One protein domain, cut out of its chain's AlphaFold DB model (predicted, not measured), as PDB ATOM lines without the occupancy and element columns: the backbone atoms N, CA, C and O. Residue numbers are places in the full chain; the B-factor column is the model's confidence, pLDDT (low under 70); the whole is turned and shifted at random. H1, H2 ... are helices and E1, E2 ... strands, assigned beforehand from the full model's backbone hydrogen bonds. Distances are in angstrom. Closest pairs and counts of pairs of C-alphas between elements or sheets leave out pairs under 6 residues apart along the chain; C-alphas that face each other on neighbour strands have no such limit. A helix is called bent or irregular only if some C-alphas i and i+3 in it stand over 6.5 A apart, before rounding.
ATOM      1  N   VAL A   3      44.201  79.078  26.753       92.56
ATOM      2  CA  VAL A   3      45.162  77.973  26.758       92.56
ATOM      3  C   VAL A   3      44.486  76.763  26.121       92.56
ATOM      4  O   VAL A   3      43.361  76.434  26.487       92.56
ATOM      5  N   CYS A   4      45.144  76.116  25.162       94.81
ATOM      6  CA  CYS A   4      44.584  74.976  24.430       94.81
ATOM      7  C   CYS A   4      45.642  73.917  24.109       94.81
ATOM      8  O   CYS A   4      46.843  74.147  24.285       94.81
ATOM      9  N   LYS A   5      45.211  72.752  23.619       96.56
ATOM     10  CA  LYS A   5      46.147  71.780  23.046       96.56
ATOM     11  C   LYS A   5      46.700  72.304  21.728       96.56
ATOM     12  O   LYS A   5      46.020  73.007  20.983       96.56
ATOM     13  N   ASP A   6      47.907  71.876  21.389       96.56
ATOM     14  CA  ASP A   6      48.561  72.200  20.120       96.56
ATOM     15  C   ASP A   6      47.674  71.904  18.901       96.56
ATOM     16  O   ASP A   6      47.556  72.735  18.002       96.56
ATOM     17  N   SER A   7      46.967  70.768  18.913       96.06
ATOM     18  CA  SER A   7      46.049  70.360  17.842       96.06
ATOM     19  C   SER A   7      44.805  71.245  17.702       96.06
ATOM     20  O   SER A   7      44.166  71.245  16.655       96.06
ATOM     21  N   GLU A   8      44.426  71.976  18.752       96.06
ATOM     22  CA  GLU A   8      43.199  72.783  18.800       96.06
ATOM     23  C   GLU A   8      43.440  74.232  18.359       96.06
ATOM     24  O   GLU A   8      42.492  74.940  18.010       96.06
ATOM     25  N   ARG A   9      44.707  74.669  18.331       94.19
ATOM     26  CA  ARG A   9      45.114  76.054  18.065       94.19
ATOM     27  C   ARG A   9      44.470  76.625  16.805       94.19
ATOM     28  O   ARG A   9      43.877  77.701  16.848       94.19
ATOM     29  N   GLU A  10      44.571  75.901  15.692       93.44
ATOM     30  CA  GLU A  10      44.079  76.367  14.392       93.44
ATOM     31  C   GLU A  10      42.554  76.456  14.338       93.44
ATOM     32  O   GLU A  10      42.006  77.396  13.763       93.44
ATOM     33  N   ILE A  11      41.856  75.513  14.972       94.44
ATOM     34  CA  ILE A  11      40.391  75.526  15.039       94.44
ATOM     35  C   ILE A  11      39.924  76.738  15.847       94.44
ATOM     36  O   ILE A  11      39.084  77.503  15.372       94.44
ATOM     37  N   ILE A  12      40.508  76.958  17.027       92.06
ATOM     38  CA  ILE A  12      40.166  78.093  17.893       92.06
ATOM     39  C   ILE A  12      40.445  79.413  17.170       92.06
ATOM     40  O   ILE A  12      39.581  80.284  17.132       92.06
ATOM     41  N   ASN A  13      41.610  79.544  16.530       90.75
ATOM     42  CA  ASN A  13      41.975  80.749  15.788       90.75
ATOM     43  C   ASN A  13      40.958  81.079  14.681       90.75
ATOM     44  O   ASN A  13      40.523  82.225  14.562       90.75
ATOM     45  N   ARG A  14      40.521  80.073  13.911       92.12
ATOM     46  CA  ARG A  14      39.509  80.247  12.855       92.12
ATOM     47  C   ARG A  14      38.166  80.711  13.410       92.12
ATOM     48  O   ARG A  14      37.587  81.650  12.870       92.12
ATOM     49  N   VAL A  15      37.693  80.098  14.495       92.50
ATOM     50  CA  VAL A  15      36.427  80.489  15.136       92.50
ATOM     51  C   VAL A  15      36.495  81.937  15.618       92.50
ATOM     52  O   VAL A  15      35.583  82.720  15.367       92.50
ATOM     53  N   CYS A  16      37.597  82.339  16.249       89.81
ATOM     54  CA  CYS A  16      37.755  83.708  16.736       89.81
ATOM     55  C   CYS A  16      37.770  84.738  15.601       89.81
ATOM     56  O   CYS A  16      37.117  85.774  15.716       89.81
ATOM     57  N   GLN A  17      38.442  84.429  14.487       88.88
ATOM     58  CA  GLN A  17      38.427  85.269  13.287       88.88
ATOM     59  C   GLN A  17      37.014  85.420  12.711       88.88
ATOM     60  O   GLN A  17      36.603  86.536  12.402       88.88
ATOM     61  N   GLN A  18      36.253  84.323  12.615       91.00
ATOM     62  CA  GLN A  18      34.868  84.343  12.128       91.00
ATOM     63  C   GLN A  18      33.940  85.173  13.021       91.00
ATOM     64  O   GLN A  18      33.061  85.866  12.517       91.00
ATOM     65  N   LEU A  19      34.153  85.142  14.338       90.81
ATOM     66  CA  LEU A  19      33.384  85.929  15.307       90.81
ATOM     67  C   LEU A  19      33.839  87.396  15.402       90.81
ATOM     68  O   LEU A  19      33.327  88.139  16.238       90.81
ATOM     69  N   GLY A  20      34.827  87.820  14.603       85.94
ATOM     70  CA  GLY A  20      35.417  89.158  14.692       85.94
ATOM     71  C   GLY A  20      36.140  89.421  16.019       85.94
ATOM     72  O   GLY A  20      36.449  90.567  16.345       85.94
ATOM     73  N   GLN A  21      36.413  88.375  16.803       81.94
ATOM     74  CA  GLN A  21      37.075  88.493  18.093       81.94
ATOM     75  C   GLN A  21      38.586  88.402  17.929       81.94
ATOM     76  O   GLN A  21      39.147  87.382  17.526       81.94
ATOM     77  N   ARG A  22      39.277  89.476  18.312       74.75
ATOM     78  CA  ARG A  22      40.737  89.504  18.336       74.75
ATOM     79  C   ARG A  22      41.242  88.987  19.679       74.75
ATOM     80  O   ARG A  22      41.281  89.721  20.663       74.75
ATOM     81  N   ILE A  23      41.659  87.725  19.719       76.75
ATOM     82  CA  ILE A  23      42.312  87.167  20.906       76.75
ATOM     83  C   ILE A  23      43.763  87.647  20.959       76.75
ATOM     84  O   ILE A  23      44.539  87.406  20.041       76.75
ATOM     85  N   GLN A  24      44.134  88.315  22.053       74.50
ATOM     86  CA  GLN A  24      45.495  88.830  22.259       74.50
ATOM     87  C   GLN A  24      46.491  87.781  22.776       74.50
ATOM     88  O   GLN A  24      47.694  88.010  22.744       74.50
ATOM     89  N   GLY A  25      46.015  86.623  23.233       83.12
ATOM     90  CA  GLY A  25      46.874  85.562  23.754       83.12
ATOM     91  C   GLY A  25      46.234  84.195  23.586       83.12
ATOM     92  O   GLY A  25      45.312  83.859  24.335       83.12
ATOM     93  N   LEU A  26      46.717  83.443  22.594       90.56
ATOM     94  CA  LEU A  26      46.438  82.024  22.394       90.56
ATOM     95  C   LEU A  26      47.726  81.243  22.674       90.56
ATOM     96  O   LEU A  26      48.680  81.294  21.890       90.56
ATOM     97  N   ILE A  27      47.741  80.553  23.807       94.44
ATOM     98  CA  ILE A  27      48.878  79.775  24.295       94.44
ATOM     99  C   ILE A  27      48.559  78.299  24.078       94.44
ATOM    100  O   ILE A  27      47.462  77.840  24.401       94.44
ATOM    101  N   VAL A  28      49.506  77.551  23.518       96.56
ATOM    102  CA  VAL A  28      49.380  76.091  23.410       96.56
ATOM    103  C   VAL A  28      50.121  75.391  24.538       96.56
ATOM    104  O   VAL A  28      51.066  75.929  25.116       96.56
ATOM    105  N   GLN A  29      49.693  74.174  24.852       96.44
ATOM    106  CA  GLN A  29      50.268  73.373  25.926       96.44
ATOM    107  C   GLN A  29      51.788  73.192  25.784       96.44
ATOM    108  O   GLN A  29      52.496  73.307  26.786       96.44
ATOM    109  N   SER A  30      52.310  72.967  24.574       97.38
ATOM    110  CA  SER A  30      53.762  72.847  24.359       97.38
ATOM    111  C   SER A  30      54.549  74.085  24.806       97.38
ATOM    112  O   SER A  30      55.619  73.941  25.398       97.38
ATOM    113  N   GLN A  31      53.998  75.289  24.626       96.75
ATOM    114  CA  GLN A  31      54.616  76.535  25.090       96.75
ATOM    115  C   GLN A  31      54.667  76.592  26.618       96.75
ATOM    116  O   GLN A  31      55.687  76.973  27.186       96.75
ATOM    117  N   LEU A  32      53.604  76.150  27.300       94.81
ATOM    118  CA  LEU A  32      53.604  76.061  28.763       94.81
ATOM    119  C   LEU A  32      54.658  75.075  29.273       94.81
ATOM    120  O   LEU A  32      55.346  75.366  30.250       94.81
ATOM    121  N   VAL A  33      54.814  73.929  28.601       95.44
ATOM    122  CA  VAL A  33      55.857  72.948  28.932       95.44
ATOM    123  C   VAL A  33      57.249  73.546  28.722       95.44
ATOM    124  O   VAL A  33      58.120  73.380  29.577       95.44
ATOM    125  N   GLU A  34      57.466  74.273  27.625       96.06
ATOM    126  CA  GLU A  34      58.732  74.964  27.363       96.06
ATOM    127  C   GLU A  34      59.052  75.978  28.467       96.06
ATOM    128  O   GLU A  34      60.150  75.962  29.025       96.06
ATOM    129  N   TRP A  35      58.095  76.833  28.832       94.56
ATOM    130  CA  TRP A  35      58.295  77.849  29.866       94.56
ATOM    131  C   TRP A  35      58.531  77.235  31.237       94.56
ATOM    132  O   TRP A  35      59.435  77.669  31.949       94.56
ATOM    133  N   TYR A  36      57.779  76.189  31.582       93.56
ATOM    134  CA  TYR A  36      58.003  75.416  32.798       93.56
ATOM    135  C   TYR A  36      59.436  74.875  32.837       93.56
ATOM    136  O   TYR A  36      60.149  75.065  33.824       93.56
ATOM    137  N   ASN A  37      59.893  74.255  31.747       95.19
ATOM    138  CA  ASN A  37      61.250  73.732  31.679       95.19
ATOM    139  C   ASN A  37      62.278  74.853  31.818       95.19
ATOM    140  O   ASN A  37      63.170  74.728  32.643       95.19
ATOM    141  N   ARG A  38      62.138  75.972  31.104       94.38
ATOM    142  CA  ARG A  38      63.105  77.082  31.152       94.38
ATOM    143  C   ARG A  38      63.172  77.758  32.520       94.38
ATOM    144  O   ARG A  38      64.270  78.023  33.004       94.38
ATOM    145  N   ALA A  39      62.022  78.022  33.135       93.12
ATOM    146  CA  ALA A  39      61.932  78.800  34.365       93.12
ATOM    147  C   ALA A  39      62.120  77.964  35.635       93.12
ATOM    148  O   ALA A  39      62.600  78.500  36.628       93.12
ATOM    149  N   LEU A  40      61.742  76.679  35.628       91.44
ATOM    150  CA  LEU A  40      61.741  75.846  36.837       91.44
ATOM    151  C   LEU A  40      62.782  74.723  36.831       91.44
ATOM    152  O   LEU A  40      63.202  74.304  37.905       91.44
ATOM    153  N   ARG A  41      63.219  74.232  35.663       90.31
ATOM    154  CA  ARG A  41      64.179  73.107  35.568       90.31
ATOM    155  C   ARG A  41      65.481  73.435  34.840       90.31
ATOM    156  O   ARG A  41      66.472  72.747  35.038       90.31
ATOM    157  N   GLY A  42      65.456  74.441  33.979       89.12
ATOM    158  CA  GLY A  42      66.532  74.792  33.069       89.12
ATOM    159  C   GLY A  42      67.419  75.898  33.618       89.12
ATOM    160  O   GLY A  42      67.492  76.131  34.828       89.12
ATOM    161  N   ASP A  43      68.067  76.601  32.697       90.62
ATOM    162  CA  ASP A  43      69.157  77.537  32.987       90.62
ATOM    163  C   ASP A  43      68.747  78.688  33.915       90.62
ATOM    164  O   ASP A  43      69.556  79.178  34.703       90.62
ATOM    165  N   PHE A  44      67.469  79.079  33.886       94.38
ATOM    166  CA  PHE A  44      66.948  80.175  34.703       94.38
ATOM    167  C   PHE A  44      66.335  79.716  36.030       94.38
ATOM    168  O   PHE A  44      65.889  80.557  36.807       94.38
ATOM    169  N   SER A  45      66.342  78.416  36.338       93.31
ATOM    170  CA  SER A  45      65.734  77.870  37.563       93.31
ATOM    171  C   SER A  45      66.259  78.532  38.836       93.31
ATOM    172  O   SER A  45      65.479  78.922  39.700       93.31
ATOM    173  N   LYS A  46      67.571  78.758  38.923       92.94
ATOM    174  CA  LYS A  46      68.197  79.404  40.087       92.94
ATOM    175  C   LYS A  46      67.787  80.868  40.275       92.94
ATOM    176  O   LYS A  46      67.933  81.384  41.374       92.94
ATOM    177  N   GLN A  47      67.327  81.531  39.214       94.31
ATOM    178  CA  GLN A  47      66.967  82.950  39.231       94.31
ATOM    179  C   GLN A  47      65.456  83.162  39.334       94.31
ATOM    180  O   GLN A  47      65.020  84.091  39.997       94.31
ATOM    181  N   LEU A  48      64.662  82.316  38.673       94.06
ATOM    182  CA  LEU A  48      63.222  82.525  38.523       94.06
ATOM    183  C   LEU A  48      62.377  81.584  39.376       94.06
ATOM    184  O   LEU A  48      61.275  81.964  39.755       94.06
ATOM    185  N   ALA A  49      62.843  80.367  39.681       92.25
ATOM    186  CA  ALA A  49      61.941  79.334  40.186       92.25
ATOM    187  C   ALA A  49      61.309  79.688  41.531       92.25
ATOM    188  O   ALA A  49      60.098  79.556  41.694       92.25
ATOM    189  N   THR A  50      62.111  80.161  42.484       91.00
ATOM    190  CA  THR A  50      61.623  80.486  43.827       91.00
ATOM    191  C   THR A  50      60.596  81.613  43.799       91.00
ATOM    192  O   THR A  50      59.526  81.474  44.391       91.00
ATOM    193  N   ASP A  51      60.892  82.705  43.098       93.56
ATOM    194  CA  ASP A  51      60.001  83.864  43.057       93.56
ATOM    195  C   ASP A  51      58.743  83.572  42.239       93.56
ATOM    196  O   ASP A  51      57.642  83.882  42.691       93.56
ATOM    197  N   LEU A  52      58.876  82.872  41.106       93.69
ATOM    198  CA  LEU A  52      57.736  82.469  40.286       93.69
ATOM    199  C   LEU A  52      56.769  81.573  41.066       93.69
ATOM    200  O   LEU A  52      55.564  81.824  41.070       93.69
ATOM    201  N   LEU A  53      57.280  80.546  41.751       92.25
ATOM    202  CA  LEU A  53      56.446  79.652  42.553       92.25
ATOM    203  C   LEU A  53      55.811  80.386  43.740       92.25
ATOM    204  O   LEU A  53      54.641  80.151  44.042       92.25
ATOM    205  N   ARG A  54      56.540  81.301  44.393       92.88
ATOM    206  CA  ARG A  54      55.990  82.113  45.488       92.88
ATOM    207  C   ARG A  54      54.844  83.001  45.002       92.88
ATOM    208  O   ARG A  54      53.804  83.035  45.656       92.88
ATOM    209  N   SER A  55      55.014  83.676  43.867       94.75
ATOM    210  CA  SER A  55      53.965  84.496  43.252       94.75
ATOM    211  C   SER A  55      52.756  83.655  42.860       94.75
ATOM    212  O   SER A  55      51.643  84.002  43.236       94.75
ATOM    213  N   LEU A  56      52.959  82.508  42.200       91.69
ATOM    214  CA  LEU A  56      51.868  81.588  41.857       91.69
ATOM    215  C   LEU A  56      51.091  81.134  43.098       91.69
ATOM    216  O   LEU A  56      49.862  81.135  43.084       91.69
ATOM    217  N   ARG A  57      51.789  80.790  44.187       89.25
ATOM    218  CA  ARG A  57      51.161  80.413  45.462       89.25
ATOM    219  C   ARG A  57      50.335  81.560  46.043       89.25
ATOM    220  O   ARG A  57      49.228  81.327  46.523       89.25
ATOM    221  N   GLN A  58      50.852  82.787  46.005       92.00
ATOM    222  CA  GLN A  58      50.130  83.950  46.515       92.00
ATOM    223  C   GLN A  58      48.878  84.253  45.687       92.00
ATOM    224  O   GLN A  58      47.804  84.411  46.263       92.00
ATOM    225  N   GLU A  59      48.993  84.270  44.359       93.31
ATOM    226  CA  GLU A  59      47.848  84.509  43.475       93.31
ATOM    227  C   GLU A  59      46.792  83.415  43.619       93.31
ATOM    228  O   GLU A  59      45.610  83.720  43.756       93.31
ATOM    229  N   TYR A  60      47.202  82.148  43.732       88.44
ATOM    230  CA  TYR A  60      46.278  81.050  44.012       88.44
ATOM    231  C   TYR A  60      45.517  81.256  45.332       88.44
ATOM    232  O   TYR A  60      44.302  81.075  45.395       88.44
ATOM    233  N   ARG A  61      46.203  81.676  46.403       87.69
ATOM    234  CA  ARG A  61      45.556  81.962  47.695       87.69
ATOM    235  C   ARG A  61      44.581  83.140  47.610       87.69
ATOM    236  O   ARG A  61      43.563  83.104  48.301       87.69
ATOM    237  N   ASN A  62      44.892  84.148  46.792       91.31
ATOM    238  CA  ASN A  62      44.038  85.313  46.564       91.31
ATOM    239  C   ASN A  62      42.783  84.944  45.757       91.31
ATOM    240  O   ASN A  62      41.684  85.363  46.110       91.31
ATOM    241  N   GLU A  63      42.943  84.151  44.695       90.88
ATOM    242  CA  GLU A  63      41.852  83.732  43.808       90.88
ATOM    243  C   GLU A  63      40.919  82.715  44.485       90.88
ATOM    244  O   GLU A  63      39.702  82.761  44.301       90.88
ATOM    245  N   PHE A  64      41.470  81.835  45.327       87.69
ATOM    246  CA  PHE A  64      40.733  80.764  45.999       87.69
ATOM    247  C   PHE A  64      40.763  80.917  47.534       87.69
ATOM    248  O   PHE A  64      41.410  80.130  48.239       87.69
ATOM    249  N   PRO A  65      40.026  81.890  48.107       84.06
ATOM    250  CA  PRO A  65      40.012  82.133  49.552       84.06
ATOM    251  C   PRO A  65      39.435  80.956  50.356       84.06
ATOM    252  O   PRO A  65      39.840  80.730  51.493       84.06
ATOM    253  N   PHE A  66      38.551  80.154  49.754       84.38
ATOM    254  CA  PHE A  66      37.943  78.974  50.380       84.38
ATOM    255  C   PHE A  66      38.738  77.679  50.176       84.38
ATOM    256  O   PHE A  66      38.207  76.608  50.434       84.38
ATOM    257  N   ARG A  67      40.002  77.736  49.741       79.94
ATOM    258  CA  ARG A  67      40.848  76.550  49.500       79.94
ATOM    259  C   ARG A  67      40.894  75.539  50.656       79.94
ATOM    260  O   ARG A  67      41.085  74.358  50.406       79.94
ATOM    261  N   GLU A  68      40.681  75.964  51.902       77.69
ATOM    262  CA  GLU A  68      40.641  75.054  53.056       77.69
ATOM    263  C   GLU A  68      39.503  74.026  52.964       77.69
ATOM    264  O   GLU A  68      39.643  72.912  53.467       77.69
ATOM    265  N   THR A  69      38.412  74.337  52.252       79.44
ATOM    266  CA  THR A  69      37.322  73.381  51.992       79.44
ATOM    267  C   THR A  69      37.746  72.262  51.038       79.44
ATOM    268  O   THR A  69      37.136  71.195  51.023       79.44
ATOM    269  N   LEU A  70      38.841  72.446  50.285       79.88
ATOM    270  CA  LEU A  70      39.407  71.400  49.436       79.88
ATOM    271  C   LEU A  70      40.050  70.278  50.257       79.88
ATOM    272  O   LEU A  70      40.239  69.192  49.716       79.88
ATOM    273  N   ARG A  71      40.369  70.482  51.546       81.56
ATOM    274  CA  ARG A  71      40.974  69.433  52.387       81.56
ATOM    275  C   ARG A  71      40.104  68.179  52.453       81.56
ATOM    276  O   ARG A  71      40.634  67.071  52.362       81.56
ATOM    277  N   ASP A  72      38.791  68.347  52.577       85.50
ATOM    278  CA  ASP A  72      37.862  67.218  52.645       85.50
ATOM    279  C   ASP A  72      37.742  66.527  51.283       85.50
ATOM    280  O   ASP A  72      37.897  65.310  51.204       85.50
ATOM    281  N   PHE A  73      37.666  67.295  50.192       84.94
ATOM    282  CA  PHE A  73      37.741  66.758  48.829       84.94
ATOM    283  C   PHE A  73      39.032  65.949  48.577       84.94
ATOM    284  O   PHE A  73      38.997  64.867  47.990       84.94
ATOM    285  N   TYR A  74      40.188  66.435  49.047       84.81
ATOM    286  CA  TYR A  74      41.474  65.736  48.927       84.81
ATOM    287  C   TYR A  74      41.482  64.402  49.683       84.81
ATOM    288  O   TYR A  74      42.041  63.416  49.191       84.81
ATOM    289  N   LYS A  75      40.863  64.360  50.870       88.44
ATOM    290  CA  LYS A  75      40.691  63.132  51.658       88.44
ATOM    291  C   LYS A  75      39.763  62.147  50.960       88.44
ATOM    292  O   LYS A  75      40.147  60.993  50.787       88.44
ATOM    293  N   GLU A  76      38.591  62.601  50.520       92.00
ATOM    294  CA  GLU A  76      37.597  61.780  49.816       92.00
ATOM    295  C   GLU A  76      38.176  61.124  48.559       92.00
ATOM    296  O   GLU A  76      37.923  59.952  48.285       92.00
ATOM    297  N   ARG A  77      39.012  61.855  47.812       91.31
ATOM    298  CA  ARG A  77      39.693  61.351  46.611       91.31
ATOM    299  C   ARG A  77      40.937  60.509  46.907       91.31
ATOM    300  O   ARG A  77      41.544  59.979  45.980       91.31
ATOM    301  N   GLY A  78      41.336  60.382  48.174       89.88
ATOM    302  CA  GLY A  78      42.504  59.604  48.583       89.88
ATOM    303  C   GLY A  78      43.845  60.211  48.159       89.88
ATOM    304  O   GLY A  78      44.858  59.511  48.171       89.88
ATOM    305  N   TYR A  79      43.889  61.503  47.819       86.50
ATOM    306  CA  TYR A  79      45.110  62.175  47.353       86.50
ATOM    307  C   TYR A  79      46.204  62.262  48.418       86.50
ATOM    308  O   TYR A  79      47.376  62.408  48.090       86.50
ATOM    309  N   GLN A  80      45.852  62.050  49.686       84.62
ATOM    310  CA  GLN A  80      46.816  61.888  50.777       84.62
ATOM    311  C   GLN A  80      47.770  60.698  50.585       84.62
ATOM    312  O   GLN A  80      48.827  60.661  51.203       84.62
ATOM    313  N   ARG A  81      47.397  59.714  49.756       87.06
ATOM    314  CA  ARG A  81      48.203  58.513  49.483       87.06
ATOM    315  C   ARG A  81      49.148  58.682  48.296       87.06
ATOM    316  O   ARG A  81      49.950  57.791  48.028       87.06
ATOM    317  N   ILE A  82      49.028  59.784  47.559       87.06
ATOM    318  CA  ILE A  82      49.924  60.098  46.450       87.06
ATOM    319  C   ILE A  82      51.234  60.630  47.032       87.06
ATOM    320  O   ILE A  82      51.246  61.253  48.094       87.06
ATOM    321  N   TYR A  83      52.341  60.363  46.335       84.50
ATOM    322  CA  TYR A  83      53.648  60.908  46.677       84.50
ATOM    323  C   TYR A  83      53.568  62.424  46.904       84.50
ATOM    324  O   TYR A  83      53.190  63.179  46.005       84.50
TER     325      TYR A  83
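Overview. This is residues 3 to 83 of the 93 residues of the protein "HaeII family restriction endonuclease" of Thermoflexia bacterium (UniProt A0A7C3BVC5). The model is an open V of helices: H2 and H3 are its two arms and meet at a corner, and the space between the arms is empty. H1, with the short strand E1 beside its beginning, continues outward past the far end of the H2 arm, while H4 turns off crosswise at the far end of H3. Residues 14 to 20, 54 to 70 and 72 to 78 stick out free. The printed part has 81 residues with four named helices and one named strand, in the order H1, E1, H2, H3, H4, and its class is mostly helix. It is only just extended, close to loose, with a radius of gyration of the C-alphas of 17.7 A and spans of 45 by 35 by 25 A.

Along the chain. H1, residues 6 to 18, begins at C-alpha 6 (48.561, 72.200, 20.120) and is 20.0 A long; it is irregular, with C-alphas 7 and 10 7.2 A apart. E1 is residues 26 to 28, 6.7 A. H2, residues 29 to 41, is 16.9 A long. H3, residues 45 to 63, is the longest helix at 25.4 A; it begins at C-alpha 45 (65.734, 77.870, 37.563) and is irregular, with C-alphas 47 and 50 7.5 A apart. H4, residues 67 to 76, is 15.1 A long and ends at C-alpha 76 (37.597, 61.780, 49.816).

Arrangement. Residues 3 to 4 pair with residues 27 to 28 of E1, parallel; E1 pairs with no named strand. The closest C-alphas of H1 and E1, those of Asp 6 and Val 28, are 5.2 A apart. H1 and H2 are close but not clearly touching, with the closest C-alphas, of Asp 6 and Gln 29, 6.2 A apart; they run opposite ways at a steep tilt of 56 degrees. E1 and H2 meet only through their link. H2 and H3 touch only at the corner, through residues 38 to 40 of H2 and 45 to 49 of H3; the closest C-alphas, of Leu 40 and Ala 49, are 4.8 A apart, and the helices run opposite ways at a steep tilt of 60 degrees. H3 and H4 are close but not clearly touching, about perpendicular at 85 degrees, with the closest C-alphas, of Arg 61 and Arg 67, 7.4 A apart. H1 is apart from H3 and H4, and H2 is apart from H4. In H2 every O i to N i+4 pair is within hydrogen-bond range; in H1 7 of 9 are, in H3 13 of 15 and in H4 3 of 6.

Size, cuts and confidence. The two C-alphas farthest apart, those of Gly 20 and Arg 81, are 48.1 A apart. The printed part has no cut. The links E1 to H2, H2 to H3 and H3 to H4 are tight, and H1 to E1 is short. The mean pLDDT of the printed part is 90.1, that of H4 is 83, and no printed residue is under 70.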